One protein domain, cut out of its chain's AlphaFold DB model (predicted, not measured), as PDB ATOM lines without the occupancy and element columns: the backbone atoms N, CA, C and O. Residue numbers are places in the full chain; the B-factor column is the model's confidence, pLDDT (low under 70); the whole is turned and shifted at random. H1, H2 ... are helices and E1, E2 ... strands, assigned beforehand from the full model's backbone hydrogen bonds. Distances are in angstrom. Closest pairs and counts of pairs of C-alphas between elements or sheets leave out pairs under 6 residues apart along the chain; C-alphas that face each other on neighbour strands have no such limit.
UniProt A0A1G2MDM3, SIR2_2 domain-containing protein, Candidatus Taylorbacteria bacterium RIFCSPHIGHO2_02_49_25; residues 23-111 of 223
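Overview. This is residues 23 to 111 of the 223 residues of the protein "SIR2_2 domain-containing protein" of Candidatus Taylorbacteria bacterium RIFCSPHIGHO2_02_49_25 (UniProt A0A1G2MDM3). Little of this domain is regular: two short parallel strands, E1 and E2, sit near the middle with helix H2 packed on them, while the hairpin E3 and E4 lies away from them. The printed part has 89 residues, with E1, H1, E2, E3, E4, H2 in order, 35 of them in named elements of mixed class. It is compact, with a radius of gyration of the C-alphas of 12.5 A and spans of 34 by 30 by 25 A.

Along the chain. Find C-alpha 23 at (9.368, -7.037, 8.249), where E1, residues 23 to 25, begins; its neighbour E2 is residues 60 to 62. H2, residues 97 to 109, runs 18.3 A to C-alpha 109 at (13.280, 4.732, 14.309). H1, residues 31 to 40, runs 14.3 A; E3 is residues 72 to 74, E4 77 to 79.

Arrangement. Look at N 25 and O 61, 2.8 A apart, in parallel E1 and E2; with H1 between, they form a strand-helix-strand unit, its crossover right-handed. The closest C-alphas of E2 and H2, Leu 61 and Ile 100, are 6.0 A apart. Antiparallel E3 and E4 have N 79 and O 72 at 2.8 A. Every O i to N i+4 pair is within hydrogen-bond range in H2, 4 of 6 in H1.

Size, cuts and confidence. The farthest C-alphas, Pro 54 and Gly 87, are 36.4 A apart. The printed part has no cut; the links H1 to E2 and E4 to H2 are long. Residues 50 to 56 and 86 to 91 have pLDDT under 70.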
ATOM      1  N   ILE A  23       8.777  -5.736   7.937       97.62
ATOM      2  CA  ILE A  23       9.368  -7.037   8.249       97.62
ATOM      3  C   ILE A  23      10.818  -7.011   7.784       97.62
ATOM      4  O   ILE A  23      11.078  -6.744   6.615       97.62
ATOM      5  N   ILE A  24      11.747  -7.316   8.684       97.31
ATOM      6  CA  ILE A  24      13.171  -7.458   8.377       97.31
ATOM      7  C   ILE A  24      13.518  -8.946   8.447       97.31
ATOM      8  O   ILE A  24      13.211  -9.606   9.437       97.31
ATOM      9  N   SER A  25      14.140  -9.481   7.399       96.12
ATOM     10  CA  SER A  25      14.588 -10.872   7.324       96.12
ATOM     11  C   SER A  25      16.081 -10.952   7.032       96.12
ATOM     12  O   SER A  25      16.609 -10.226   6.186       96.12
ATOM     13  N   LEU A  26      16.741 -11.887   7.713       93.50
ATOM     14  CA  LEU A  26      18.128 -12.279   7.457       93.50
ATOM     15  C   LEU A  26      18.230 -13.578   6.641       93.50
ATOM     16  O   LEU A  26      19.326 -13.944   6.221       93.50
ATOM     17  N   ASN A  27      17.100 -14.259   6.413       93.19
ATOM     18  CA  ASN A  27      17.033 -15.508   5.657       93.19
ATOM     19  C   ASN A  27      17.098 -15.249   4.148       93.19
ATOM     20  O   ASN A  27      16.430 -14.343   3.640       93.19
ATOM     21  N   TYR A  28      17.834 -16.109   3.440       93.69
ATOM     22  CA  TYR A  28      17.966 -16.068   1.982       93.69
ATOM     23  C   TYR A  28      16.808 -16.753   1.239       93.69
ATOM     24  O   TYR A  28      16.574 -16.435   0.070       93.69
ATOM     25  N   ASP A  29      16.097 -17.685   1.886       94.94
ATOM     26  CA  ASP A  29      14.977 -18.430   1.296       94.94
ATOM     27  C   ASP A  29      13.753 -17.544   0.989       94.94
ATOM     28  O   ASP A  29      13.714 -16.360   1.334       94.94
ATOM     29  N   ASP A  30      12.752 -18.112   0.314       95.12
ATOM     30  CA  ASP A  30      11.534 -17.427  -0.126       95.12
ATOM     31  C   ASP A  30      10.276 -17.814   0.678       95.12
ATOM     32  O   ASP A  30       9.161 -17.432   0.311       95.12
ATOM     33  N   VAL A  31      10.409 -18.543   1.793       96.50
ATOM     34  CA  VAL A  31       9.255 -19.054   2.555       96.50
ATOM     35  C   VAL A  31       8.409 -17.899   3.099       96.50
ATOM     36  O   VAL A  31       7.170 -17.936   3.063       96.50
ATOM     37  N   LEU A  32       9.071 -16.849   3.592       96.56
ATOM     38  CA  LEU A  32       8.416 -15.622   4.039       96.56
ATOM     39  C   LEU A  32       7.767 -14.868   2.868       96.56
ATOM     40  O   LEU A  32       6.658 -14.361   3.015       96.56
ATOM     41  N   ASP A  33       8.396 -14.855   1.699       95.81
ATOM     42  CA  ASP A  33       7.930 -14.151   0.499       95.81
ATOM     43  C   ASP A  33       6.643 -14.774  -0.021       95.81
ATOM     44  O   ASP A  33       5.677 -14.077  -0.324       95.81
ATOM     45  N   GLN A  34       6.590 -16.105  -0.066       96.06
ATOM     46  CA  GLN A  34       5.385 -16.838  -0.439       96.06
ATOM     47  C   GLN A  34       4.239 -16.577   0.545       96.06
ATOM     48  O   GLN A  34       3.070 -16.493   0.152       96.06
ATOM     49  N   ALA A  35       4.544 -16.439   1.841       96.81
ATOM     50  CA  ALA A  35       3.551 -16.029   2.826       96.81
ATOM     51  C   ALA A  35       3.105 -14.577   2.598       96.81
ATOM     52  O   ALA A  35       1.905 -14.306   2.633       96.81
ATOM     53  N   TYR A  36       4.045 -13.673   2.324       96.12
ATOM     54  CA  TYR A  36       3.802 -12.259   2.058       96.12
ATOM     55  C   TYR A  36       2.897 -12.058   0.843       96.12
ATOM     56  O   TYR A  36       1.853 -11.412   0.970       96.12
ATOM     57  N   LYS A  37       3.211 -12.719  -0.281       94.62
ATOM     58  CA  LYS A  37       2.426 -12.713  -1.528       94.62
ATOM     59  C   LYS A  37       0.951 -12.979  -1.309       94.62
ATOM     60  O   LYS A  37       0.098 -12.328  -1.908       94.62
ATOM     61  N   LYS A  38       0.637 -13.882  -0.383       94.19
ATOM     62  CA  LYS A  38      -0.740 -14.233  -0.059       94.19
ATOM     63  C   LYS A  38      -1.557 -13.072   0.525       94.19
ATOM     64  O   LYS A  38      -2.765 -13.028   0.308       94.19
ATOM     65  N   TYR A  39      -0.938 -12.184   1.298       92.69
ATOM     66  CA  TYR A  39      -1.650 -11.159   2.072       92.69
ATOM     67  C   TYR A  39      -1.417  -9.741   1.571       92.69
ATOM     68  O   TYR A  39      -2.294  -8.886   1.703       92.69
ATOM     69  N   TYR A  40      -0.235  -9.472   1.036       92.44
ATOM     70  CA  TYR A  40       0.204  -8.140   0.647       92.44
ATOM     71  C   TYR A  40       0.525  -8.055  -0.852       92.44
ATOM     72  O   TYR A  40       0.879  -6.985  -1.323       92.44
ATOM     73  N   GLY A  41       0.354  -9.131  -1.628       92.12
ATOM     74  CA  GLY A  41       0.762  -9.149  -3.035       92.12
ATOM     75  C   GLY A  41       2.285  -9.171  -3.176       92.12
ATOM     76  O   GLY A  41       2.980  -9.653  -2.287       92.12
ATOM     77  N   GLU A  42       2.820  -8.684  -4.292       91.00
ATOM     78  CA  GLU A  42       4.260  -8.791  -4.551       91.00
ATOM     79  C   GLU A  42       5.122  -8.156  -3.434       91.00
ATOM     80  O   GLU A  42       4.791  -7.067  -2.953       91.00
ATOM     81  N   PRO A  43       6.205  -8.832  -2.992       91.88
ATOM     82  CA  PRO A  43       7.106  -8.337  -1.959       91.88
ATOM     83  C   PRO A  43       7.634  -6.930  -2.225       91.88
ATOM     84  O   PRO A  43       8.223  -6.657  -3.270       91.88
ATOM     85  N   ASN A  44       7.473  -6.050  -1.239       92.00
ATOM     86  CA  ASN A  44       8.058  -4.718  -1.278       92.00
ATOM     87  C   ASN A  44       9.467  -4.740  -0.662       92.00
ATOM     88  O   ASN A  44       9.637  -4.420   0.515       92.00
ATOM     89  N   TYR A  45      10.470  -5.113  -1.462       93.38
ATOM     90  CA  TYR A  45      11.873  -5.157  -1.023       93.38
ATOM     91  C   TYR A  45      12.543  -3.785  -0.894       93.38
ATOM     92  O   TYR A  45      13.659  -3.712  -0.395       93.38
ATOM     93  N   CYS A  46      11.886  -2.701  -1.325       91.50
ATOM     94  CA  CYS A  46      12.420  -1.335  -1.268       91.50
ATOM     95  C   CYS A  46      13.748  -1.138  -2.033       91.50
ATOM     96  O   CYS A  46      14.665  -0.481  -1.548       91.50
ATOM     97  N   PHE A  47      13.848  -1.654  -3.265       90.50
ATOM     98  CA  PHE A  47      15.046  -1.519  -4.112       90.50
ATOM     99  C   PHE A  47      15.315  -0.107  -4.662       90.50
ATOM    100  O   PHE A  47      16.264   0.081  -5.426       90.50
ATOM    101  N   SER A  48      14.484   0.887  -4.340       84.94
ATOM    102  CA  SER A  48      14.737   2.286  -4.682       84.94
ATOM    103  C   SER A  48      14.012   3.248  -3.738       84.94
ATOM    104  O   SER A  48      12.953   2.930  -3.198       84.94
ATOM    105  N   LEU A  49      14.580   4.445  -3.571       70.56
ATOM    106  CA  LEU A  49      13.899   5.600  -2.984       70.56
ATOM    107  C   LEU A  49      13.083   6.254  -4.106       70.56
ATOM    108  O   LEU A  49      13.657   6.673  -5.111       70.56
ATOM    109  N   GLY A  50      11.759   6.287  -3.985       60.47
ATOM    110  CA  GLY A  50      10.887   6.991  -4.937       60.47
ATOM    111  C   GLY A  50       9.957   6.115  -5.773       60.47
ATOM    112  O   GLY A  50       9.108   6.660  -6.470       60.47
ATOM    113  N   GLU A  51      10.023   4.785  -5.678       55.06
ATOM    114  CA  GLU A  51       8.878   3.970  -6.088       55.06
ATOM    115  C   GLU A  51       7.824   4.006  -4.972       55.06
ATOM    116  O   GLU A  51       7.628   3.047  -4.228       55.06
ATOM    117  N   GLU A  52       7.073   5.108  -4.914       48.28
ATOM    118  CA  GLU A  52       5.651   5.066  -4.553       48.28
ATOM    119  C   GLU A  52       4.884   4.315  -5.662       48.28
ATOM    120  O   GLU A  52       3.938   4.807  -6.269       48.28
ATOM    121  N   GLY A  53       5.332   3.102  -6.001       41.34
ATOM    122  CA  GLY A  53       4.514   2.183  -6.776       41.34
ATOM    123  C   GLY A  53       3.232   1.895  -5.984       41.34
ATOM    124  O   GLY A  53       3.243   2.009  -4.758       41.34
ATOM    125  N   PRO A  54       2.130   1.484  -6.636       40.59
ATOM    126  CA  PRO A  54       0.748   1.473  -6.109       40.59
ATOM    127  C   PRO A  54       0.487   0.585  -4.873       40.59
ATOM    128  O   PRO A  54      -0.647   0.358  -4.457       40.59
ATOM    129  N   SER A  55       1.528   0.050  -4.264       48.28
ATOM    130  CA  SER A  55       1.484  -0.852  -3.143       48.28
ATOM    131  C   SER A  55       1.670  -0.045  -1.850       48.28
ATOM    132  O   SER A  55       2.790   0.164  -1.389       48.28
ATOM    133  N   LYS A  56       0.552   0.324  -1.202       60.41
ATOM    134  CA  LYS A  56       0.454   0.668   0.240       60.41
ATOM    135  C   LYS A  56       0.874  -0.507   1.155       60.41
ATOM    136  O   LYS A  56       0.300  -0.714   2.225       60.41
ATOM    137  N   ASN A  57       1.775  -1.370   0.696       79.06
ATOM    138  CA  ASN A  57       2.116  -2.610   1.361       79.06
ATOM    139  C   ASN A  57       3.336  -2.427   2.256       79.06
ATOM    140  O   ASN A  57       4.270  -1.689   1.946       79.06
ATOM    141  N   ILE A  58       3.294  -3.157   3.361       91.69
ATOM    142  CA  ILE A  58       4.298  -3.177   4.416       91.69
ATOM    143  C   ILE A  58       5.652  -3.609   3.831       91.69
ATOM    144  O   ILE A  58       5.706  -4.664   3.208       91.69
ATOM    145  N   PRO A  59       6.748  -2.862   4.029       94.69
ATOM    146  CA  PRO A  59       8.077  -3.272   3.582       94.69
ATOM    147  C   PRO A  59       8.457  -4.691   4.038       94.69
ATOM    148  O   PRO A  59       8.301  -5.033   5.212       94.69
ATOM    149  N   LEU A  60       8.992  -5.498   3.118       96.06
ATOM    150  CA  LEU A  60       9.648  -6.777   3.402       96.06
ATOM    151  C   LEU A  60      11.128  -6.635   3.043       96.06
ATOM    152  O   LEU A  60      11.512  -6.789   1.893       96.06
ATOM    153  N   LEU A  61      11.959  -6.316   4.025       96.12
ATOM    154  CA  LEU A  61      13.364  -5.976   3.842       96.12
ATOM    155  C   LEU A  61      14.233  -7.211   4.075       96.12
ATOM    156  O   LEU A  61      14.241  -7.763   5.174       96.12
ATOM    157  N   LYS A  62      14.987  -7.641   3.062       95.25
ATOM    158  CA  LYS A  62      15.969  -8.725   3.209       95.25
ATOM    159  C   LYS A  62      17.379  -8.158   3.236       95.25
ATOM    160  O   LYS A  62      17.926  -7.807   2.194       95.25
ATOM    161  N   LEU A  63      17.966  -8.067   4.428       92.81
ATOM    162  CA  LEU A  63      19.237  -7.356   4.620       92.81
ATOM    163  C   LEU A  63      20.440  -8.084   4.018       92.81
ATOM    164  O   LEU A  63      21.423  -7.434   3.674       92.81
ATOM    165  N   HIS A  64      20.361  -9.410   3.880       90.56
ATOM    166  CA  HIS A  64      21.410 -10.244   3.280       90.56
ATOM    167  C   HIS A  64      21.125 -10.635   1.824       90.56
ATOM    168  O   HIS A  64      21.942 -11.286   1.179       90.56
ATOM    169  N   GLY A  65      19.971 -10.243   1.296       91.44
ATOM    170  CA  GLY A  65      19.516 -10.660  -0.020       91.44
ATOM    171  C   GLY A  65      18.647 -11.909  -0.012       91.44
ATOM    172  O   GLY A  65      18.176 -12.355   1.034       91.44
ATOM    173  N   SER A  66      18.394 -12.456  -1.200       92.81
ATOM    174  CA  SER A  66      17.599 -13.671  -1.360       92.81
ATOM    175  C   SER A  66      17.995 -14.482  -2.580       92.81
ATOM    176  O   SER A  66      18.379 -13.925  -3.606       92.81
ATOM    177  N   PHE A  67      17.821 -15.801  -2.493       91.12
ATOM    178  CA  PHE A  67      18.055 -16.718  -3.607       91.12
ATOM    179  C   PHE A  67      17.089 -16.514  -4.781       91.12
ATOM    180  O   PHE A  67      17.413 -16.893  -5.899       91.12
ATOM    181  N   ASN A  68      15.927 -15.890  -4.559       89.19
ATOM    182  CA  ASN A  68      14.944 -15.606  -5.609       89.19
ATOM    183  C   ASN A  68      15.112 -14.211  -6.254       89.19
ATOM    184  O   ASN A  68      14.194 -13.731  -6.920       89.19
ATOM    185  N   TRP A  69      16.250 -13.534  -6.044       90.81
ATOM    186  CA  TRP A  69      16.548 -12.214  -6.625       90.81
ATOM    187  C   TRP A  69      17.353 -12.271  -7.933       90.81
ATOM    188  O   TRP A  69      18.032 -11.314  -8.316       90.81
ATOM    189  N   ASP A  70      17.256 -13.384  -8.653       82.25
ATOM    190  CA  ASP A  70      17.926 -13.601  -9.932       82.25
ATOM    191  C   ASP A  70      17.367 -12.708 -11.057       82.25
ATOM    192  O   ASP A  70      18.116 -12.290 -11.943       82.25
ATOM    193  N   LYS A  71      16.067 -12.378 -11.013       80.50
ATOM    194  CA  LYS A  71      15.360 -11.577 -12.033       80.50
ATOM    195  C   LYS A  71      14.357 -10.597 -11.428       80.50
ATOM    196  O   LYS A  71      13.156 -10.649 -11.706       80.50
ATOM    197  N   VAL A  72      14.836  -9.662 -10.614       84.38
ATOM    198  CA  VAL A  72      13.979  -8.603 -10.064       84.38
ATOM    199  C   VAL A  72      13.847  -7.434 -11.035       84.38
ATOM    200  O   VAL A  72      14.792  -7.069 -11.732       84.38
ATOM    201  N   LYS A  73      12.670  -6.808 -11.076       80.44
ATOM    202  CA  LYS A  73      12.465  -5.570 -11.833       80.44
ATOM    203  C   LYS A  73      12.741  -4.374 -10.930       80.44
ATOM    204  O   LYS A  73      12.070  -4.204  -9.922       80.44
ATOM    205  N   ILE A  74      13.699  -3.536 -11.318       81.88
ATOM    206  CA  ILE A  74      14.006  -2.263 -10.657       81.88
ATOM    207  C   ILE A  74      13.872  -1.170 -11.711       81.88
ATOM    208  O   ILE A  74      14.593  -1.202 -12.714       81.88
ATOM    209  N   ARG A  75      12.945  -0.218 -11.520       80.00
ATOM    210  CA  ARG A  75      12.664   0.853 -12.492       80.00
ATOM    211  C   ARG A  75      12.431   0.318 -13.913       80.00
ATOM    212  O   ARG A  75      13.021   0.787 -14.885       80.00
ATOM    213  N   GLY A  76      11.636  -0.749 -14.017       79.00
ATOM    214  CA  GLY A  76      11.289  -1.404 -15.285       79.00
ATOM    215  C   GLY A  76      12.390  -2.265 -15.919       79.00
ATOM    216  O   GLY A  76      12.124  -2.931 -16.917       79.00
ATOM    217  N   ARG A  77      13.603  -2.312 -15.350       81.94
ATOM    218  CA  ARG A  77      14.718  -3.120 -15.869       81.94
ATOM    219  C   ARG A  77      14.909  -4.378 -15.034       81.94
ATOM    220  O   ARG A  77      14.935  -4.304 -13.809       81.94
ATOM    221  N   SER A  78      15.065  -5.522 -15.700       85.00
ATOM    222  CA  SER A  78      15.436  -6.770 -15.029       85.00
ATOM    223  C   SER A  78      16.883  -6.681 -14.553       85.00
ATOM    224  O   SER A  78      17.763  -6.315 -15.331       85.00
ATOM    225  N   LYS A  79      17.123  -7.013 -13.290       84.88
ATOM    226  CA  LYS A  79      18.446  -7.074 -12.678       84.88
ATOM    227  C   LYS A  79      18.566  -8.327 -11.821       84.88
ATOM    228  O   LYS A  79      17.599  -8.746 -11.189       84.88
ATOM    229  N   THR A  80      19.773  -8.868 -11.785       85.81
ATOM    230  CA  THR A  80      20.202  -9.841 -10.783       85.81
ATOM    231  C   THR A  80      20.823  -9.069  -9.628       85.81
ATOM    232  O   THR A  80      21.640  -8.177  -9.864       85.81
ATOM    233  N   ILE A  81      20.407  -9.364  -8.398       85.88
ATOM    234  CA  ILE A  81      21.024  -8.790  -7.197       85.88
ATOM    235  C   ILE A  81      21.892  -9.861  -6.549       85.88
ATOM    236  O   ILE A  81      21.417 -10.957  -6.262       85.88
ATOM    237  N   GLU A  82      23.151  -9.527  -6.289       83.94
ATOM    238  CA  GLU A  82      24.060 -10.398  -5.549       83.94
ATOM    239  C   GLU A  82      23.610 -10.543  -4.097       83.94
ATOM    240  O   GLU A  82      23.267  -9.561  -3.440       83.94
ATOM    241  N   ILE A  83      23.622 -11.768  -3.578       84.38
ATOM    242  CA  ILE A  83      23.420 -12.029  -2.151       84.38
ATOM    243  C   ILE A  83      24.658 -11.589  -1.365       84.38
ATOM    244  O   ILE A  83      25.780 -11.740  -1.841       84.38
ATOM    245  N   ILE A  84      24.470 -11.079  -0.150       79.56
ATOM    246  CA  ILE A  84      25.581 -10.820   0.771       79.56
ATOM    247  C   ILE A  84      25.873 -12.136   1.495       79.56
ATOM    248  O   ILE A  84      25.044 -12.548   2.308       79.56
ATOM    249  N   PRO A  85      26.994 -12.827   1.226       71.19
ATOM    250  CA  PRO A  85      27.278 -14.111   1.853       71.19
ATOM    251  C   PRO A  85      27.579 -13.954   3.349       71.19
ATOM    252  O   PRO A  85      28.029 -12.904   3.821       71.19
ATOM    253  N   LEU A  86      27.346 -15.029   4.102       64.50
ATOM    254  CA  LEU A  86      27.696 -15.105   5.518       64.50
ATOM    255  C   LEU A  86      29.218 -14.945   5.686       64.50
ATOM    256  O   LEU A  86      29.991 -15.613   5.006       64.50
ATOM    257  N   GLY A  87      29.645 -14.056   6.586       59.25
ATOM    258  CA  GLY A  87      31.059 -13.864   6.939       59.25
ATOM    259  C   GLY A  87      31.891 -12.972   6.004       59.25
ATOM    260  O   GLY A  87      33.049 -12.711   6.317       59.25
ATOM    261  N   ALA A  88      31.343 -12.462   4.895       60.31
ATOM    262  CA  ALA A  88      32.053 -11.483   4.067       60.31
ATOM    263  C   ALA A  88      31.964 -10.062   4.643       60.31
ATOM    264  O   ALA A  88      31.017  -9.727   5.361       60.31
ATOM    265  N   ASN A  89      32.913  -9.199   4.257       61.22
ATOM    266  CA  ASN A  89      32.791  -7.752   4.436       61.22
ATOM    267  C   ASN A  89      31.523  -7.275   3.714       61.22
ATOM    268  O   ASN A  89      31.492  -7.148   2.489       61.22
ATOM    269  N   LYS A  90      30.448  -7.077   4.484       66.62
ATOM    270  CA  LYS A  90      29.126  -6.727   3.963       66.62
ATOM    271  C   LYS A  90      29.183  -5.291   3.446       66.62
ATOM    272  O   LYS A  90      29.177  -4.356   4.237       66.62
ATOM    273  N   ASN A  91      29.236  -5.101   2.132       67.94
ATOM    274  CA  ASN A  91      29.179  -3.767   1.543       67.94
ATOM    275  C   ASN A  91      27.730  -3.408   1.175       67.94
ATOM    276  O   ASN A  91      27.267  -3.656   0.065       67.94
ATOM    277  N   TYR A  92      27.009  -2.829   2.135       77.94
ATOM    278  CA  TYR A  92      25.623  -2.366   1.982       77.94
ATOM    279  C   TYR A  92      25.522  -0.924   1.454       77.94
ATOM    280  O   TYR A  92      24.421  -0.389   1.351       77.94
ATOM    281  N   LEU A  93      26.645  -0.283   1.101       78.69
ATOM    282  CA  LEU A  93      26.668   1.099   0.604       78.69
ATOM    283  C   LEU A  93      26.225   1.215  -0.858       78.69
ATOM    284  O   LEU A  93      25.891   2.304  -1.326       78.69
ATOM    285  N   HIS A  94      26.191   0.099  -1.586       83.50
ATOM    286  CA  HIS A  94      25.802   0.079  -2.988       83.50
ATOM    287  C   HIS A  94      24.326  -0.265  -3.174       83.50
ATOM    288  O   HIS A  94      23.710  -0.986  -2.386       83.50
ATOM    289  N   ALA A  95      23.754   0.247  -4.263       83.00
ATOM    290  CA  ALA A  95      22.404  -0.107  -4.660       83.00
ATOM    291  C   ALA A  95      22.318  -1.597  -5.055       83.00
ATOM    292  O   ALA A  95      23.217  -2.095  -5.733       83.00
ATOM    293  N   PRO A  96      21.224  -2.295  -4.700       88.62
ATOM    294  CA  PRO A  96      20.035  -1.752  -4.043       88.62
ATOM    295  C   PRO A  96      20.084  -1.794  -2.507       88.62
ATOM    296  O   PRO A  96      19.158  -1.293  -1.876       88.62
ATOM    297  N   TYR A  97      21.124  -2.376  -1.901       90.88
ATOM    298  CA  TYR A  97      21.197  -2.590  -0.452       90.88
ATOM    299  C   TYR A  97      21.133  -1.301   0.351       90.88
ATOM    300  O   TYR A  97      20.420  -1.268   1.349       90.88
ATOM    301  N   ASN A  98      21.776  -0.227  -0.102       91.00
ATOM    302  CA  ASN A  98      21.694   1.059   0.590       91.00
ATOM    303  C   ASN A  98      20.236   1.501   0.809       91.00
ATOM    304  O   ASN A  98      19.891   1.937   1.899       91.00
ATOM    305  N   PHE A  99      19.350   1.297  -0.169       91.94
ATOM    306  CA  PHE A  99      17.929   1.628  -0.052       91.94
ATOM    307  C   PHE A  99      17.183   0.719   0.930       91.94
ATOM    308  O   PHE A  99      16.355   1.200   1.703       91.94
ATOM    309  N   ILE A 100      17.505  -0.577   0.936       93.94
ATOM    310  CA  ILE A 100      16.931  -1.555   1.872       93.94
ATOM    311  C   ILE A 100      17.316  -1.187   3.307       93.94
ATOM    312  O   ILE A 100      16.458  -1.127   4.186       93.94
ATOM    313  N   TRP A 101      18.598  -0.902   3.533       94.31
ATOM    314  CA  TRP A 101      19.145  -0.549   4.839       94.31
ATOM    315  C   TRP A 101      18.659   0.825   5.312       94.31
ATOM    316  O   TRP A 101      18.267   0.958   6.469       94.31
ATOM    317  N   SER A 102      18.566   1.822   4.425       93.00
ATOM    318  CA  SER A 102      17.936   3.112   4.747       93.00
ATOM    319  C   SER A 102      16.468   2.949   5.135       93.00
ATOM    320  O   SER A 102      16.017   3.570   6.094       93.00
ATOM    321  N   ARG A 103      15.712   2.084   4.443       94.75
ATOM    322  CA  ARG A 103      14.324   1.806   4.826       94.75
ATOM    323  C   ARG A 103      14.237   1.077   6.165       94.75
ATOM    324  O   ARG A 103      13.327   1.360   6.934       94.75
ATOM    325  N   ALA A 104      15.162   0.156   6.440       95.81
ATOM    326  CA  ALA A 104      15.226  -0.552   7.714       95.81
ATOM    327  C   ALA A 104      15.466   0.422   8.876       95.81
ATOM    328  O   ALA A 104      14.763   0.345   9.878       95.81
ATOM    329  N   MET A 105      16.377   1.383   8.702       95.56
ATOM    330  CA  MET A 105      16.586   2.472   9.659       95.56
ATOM    331  C   MET A 105      15.289   3.251   9.905       95.56
ATOM    332  O   MET A 105      14.841   3.360  11.039       95.56
ATOM    333  N   GLU A 106      14.625   3.705   8.836       94.19
ATOM    334  CA  GLU A 106      13.389   4.492   8.933       94.19
ATOM    335  C   GLU A 106      12.280   3.770   9.717       94.19
ATOM    336  O   GLU A 106      11.605   4.384  10.548       94.19
ATOM    337  N   ILE A 107      12.069   2.472   9.463       95.19
ATOM    338  CA  ILE A 107      11.034   1.707  10.173       95.19
ATOM    339  C   ILE A 107      11.414   1.434  11.629       95.19
ATOM    340  O   ILE A 107      10.519   1.386  12.467       95.19
ATOM    341  N   LEU A 108      12.704   1.260  11.931       95.88
ATOM    342  CA  LEU A 108      13.187   1.012  13.289       95.88
ATOM    343  C   LEU A 108      13.100   2.279  14.145       95.88
ATOM    344  O   LEU A 108      12.622   2.209  15.269       95.88
ATOM    345  N   THR A 109      13.441   3.448  13.602       94.88
ATOM    346  CA  THR A 109      13.280   4.732  14.309       94.88
ATOM    347  C   THR A 109      11.811   5.002  14.668       94.88
ATOM    348  O   THR A 109      11.506   5.589  15.703       94.88
ATOM    349  N   LYS A 110      10.869   4.533  13.839       93.69
ATOM    350  CA  LYS A 110       9.422   4.687  14.064       93.69
ATOM    351  C   LYS A 110       8.795   3.567  14.898       93.69
ATOM    352  O   LYS A 110       7.628   3.692  15.257       93.69
ATOM    353  N   CYS A 111       9.497   2.467  15.173       93.81
ATOM    354  CA  CYS A 111       8.887   1.320  15.845       93.81
ATOM    355  C   CYS A 111       8.908   1.475  17.367       93.81
ATOM    356  O   CYS A 111       9.888   1.934  17.947       93.81
TER     357      CYS A 111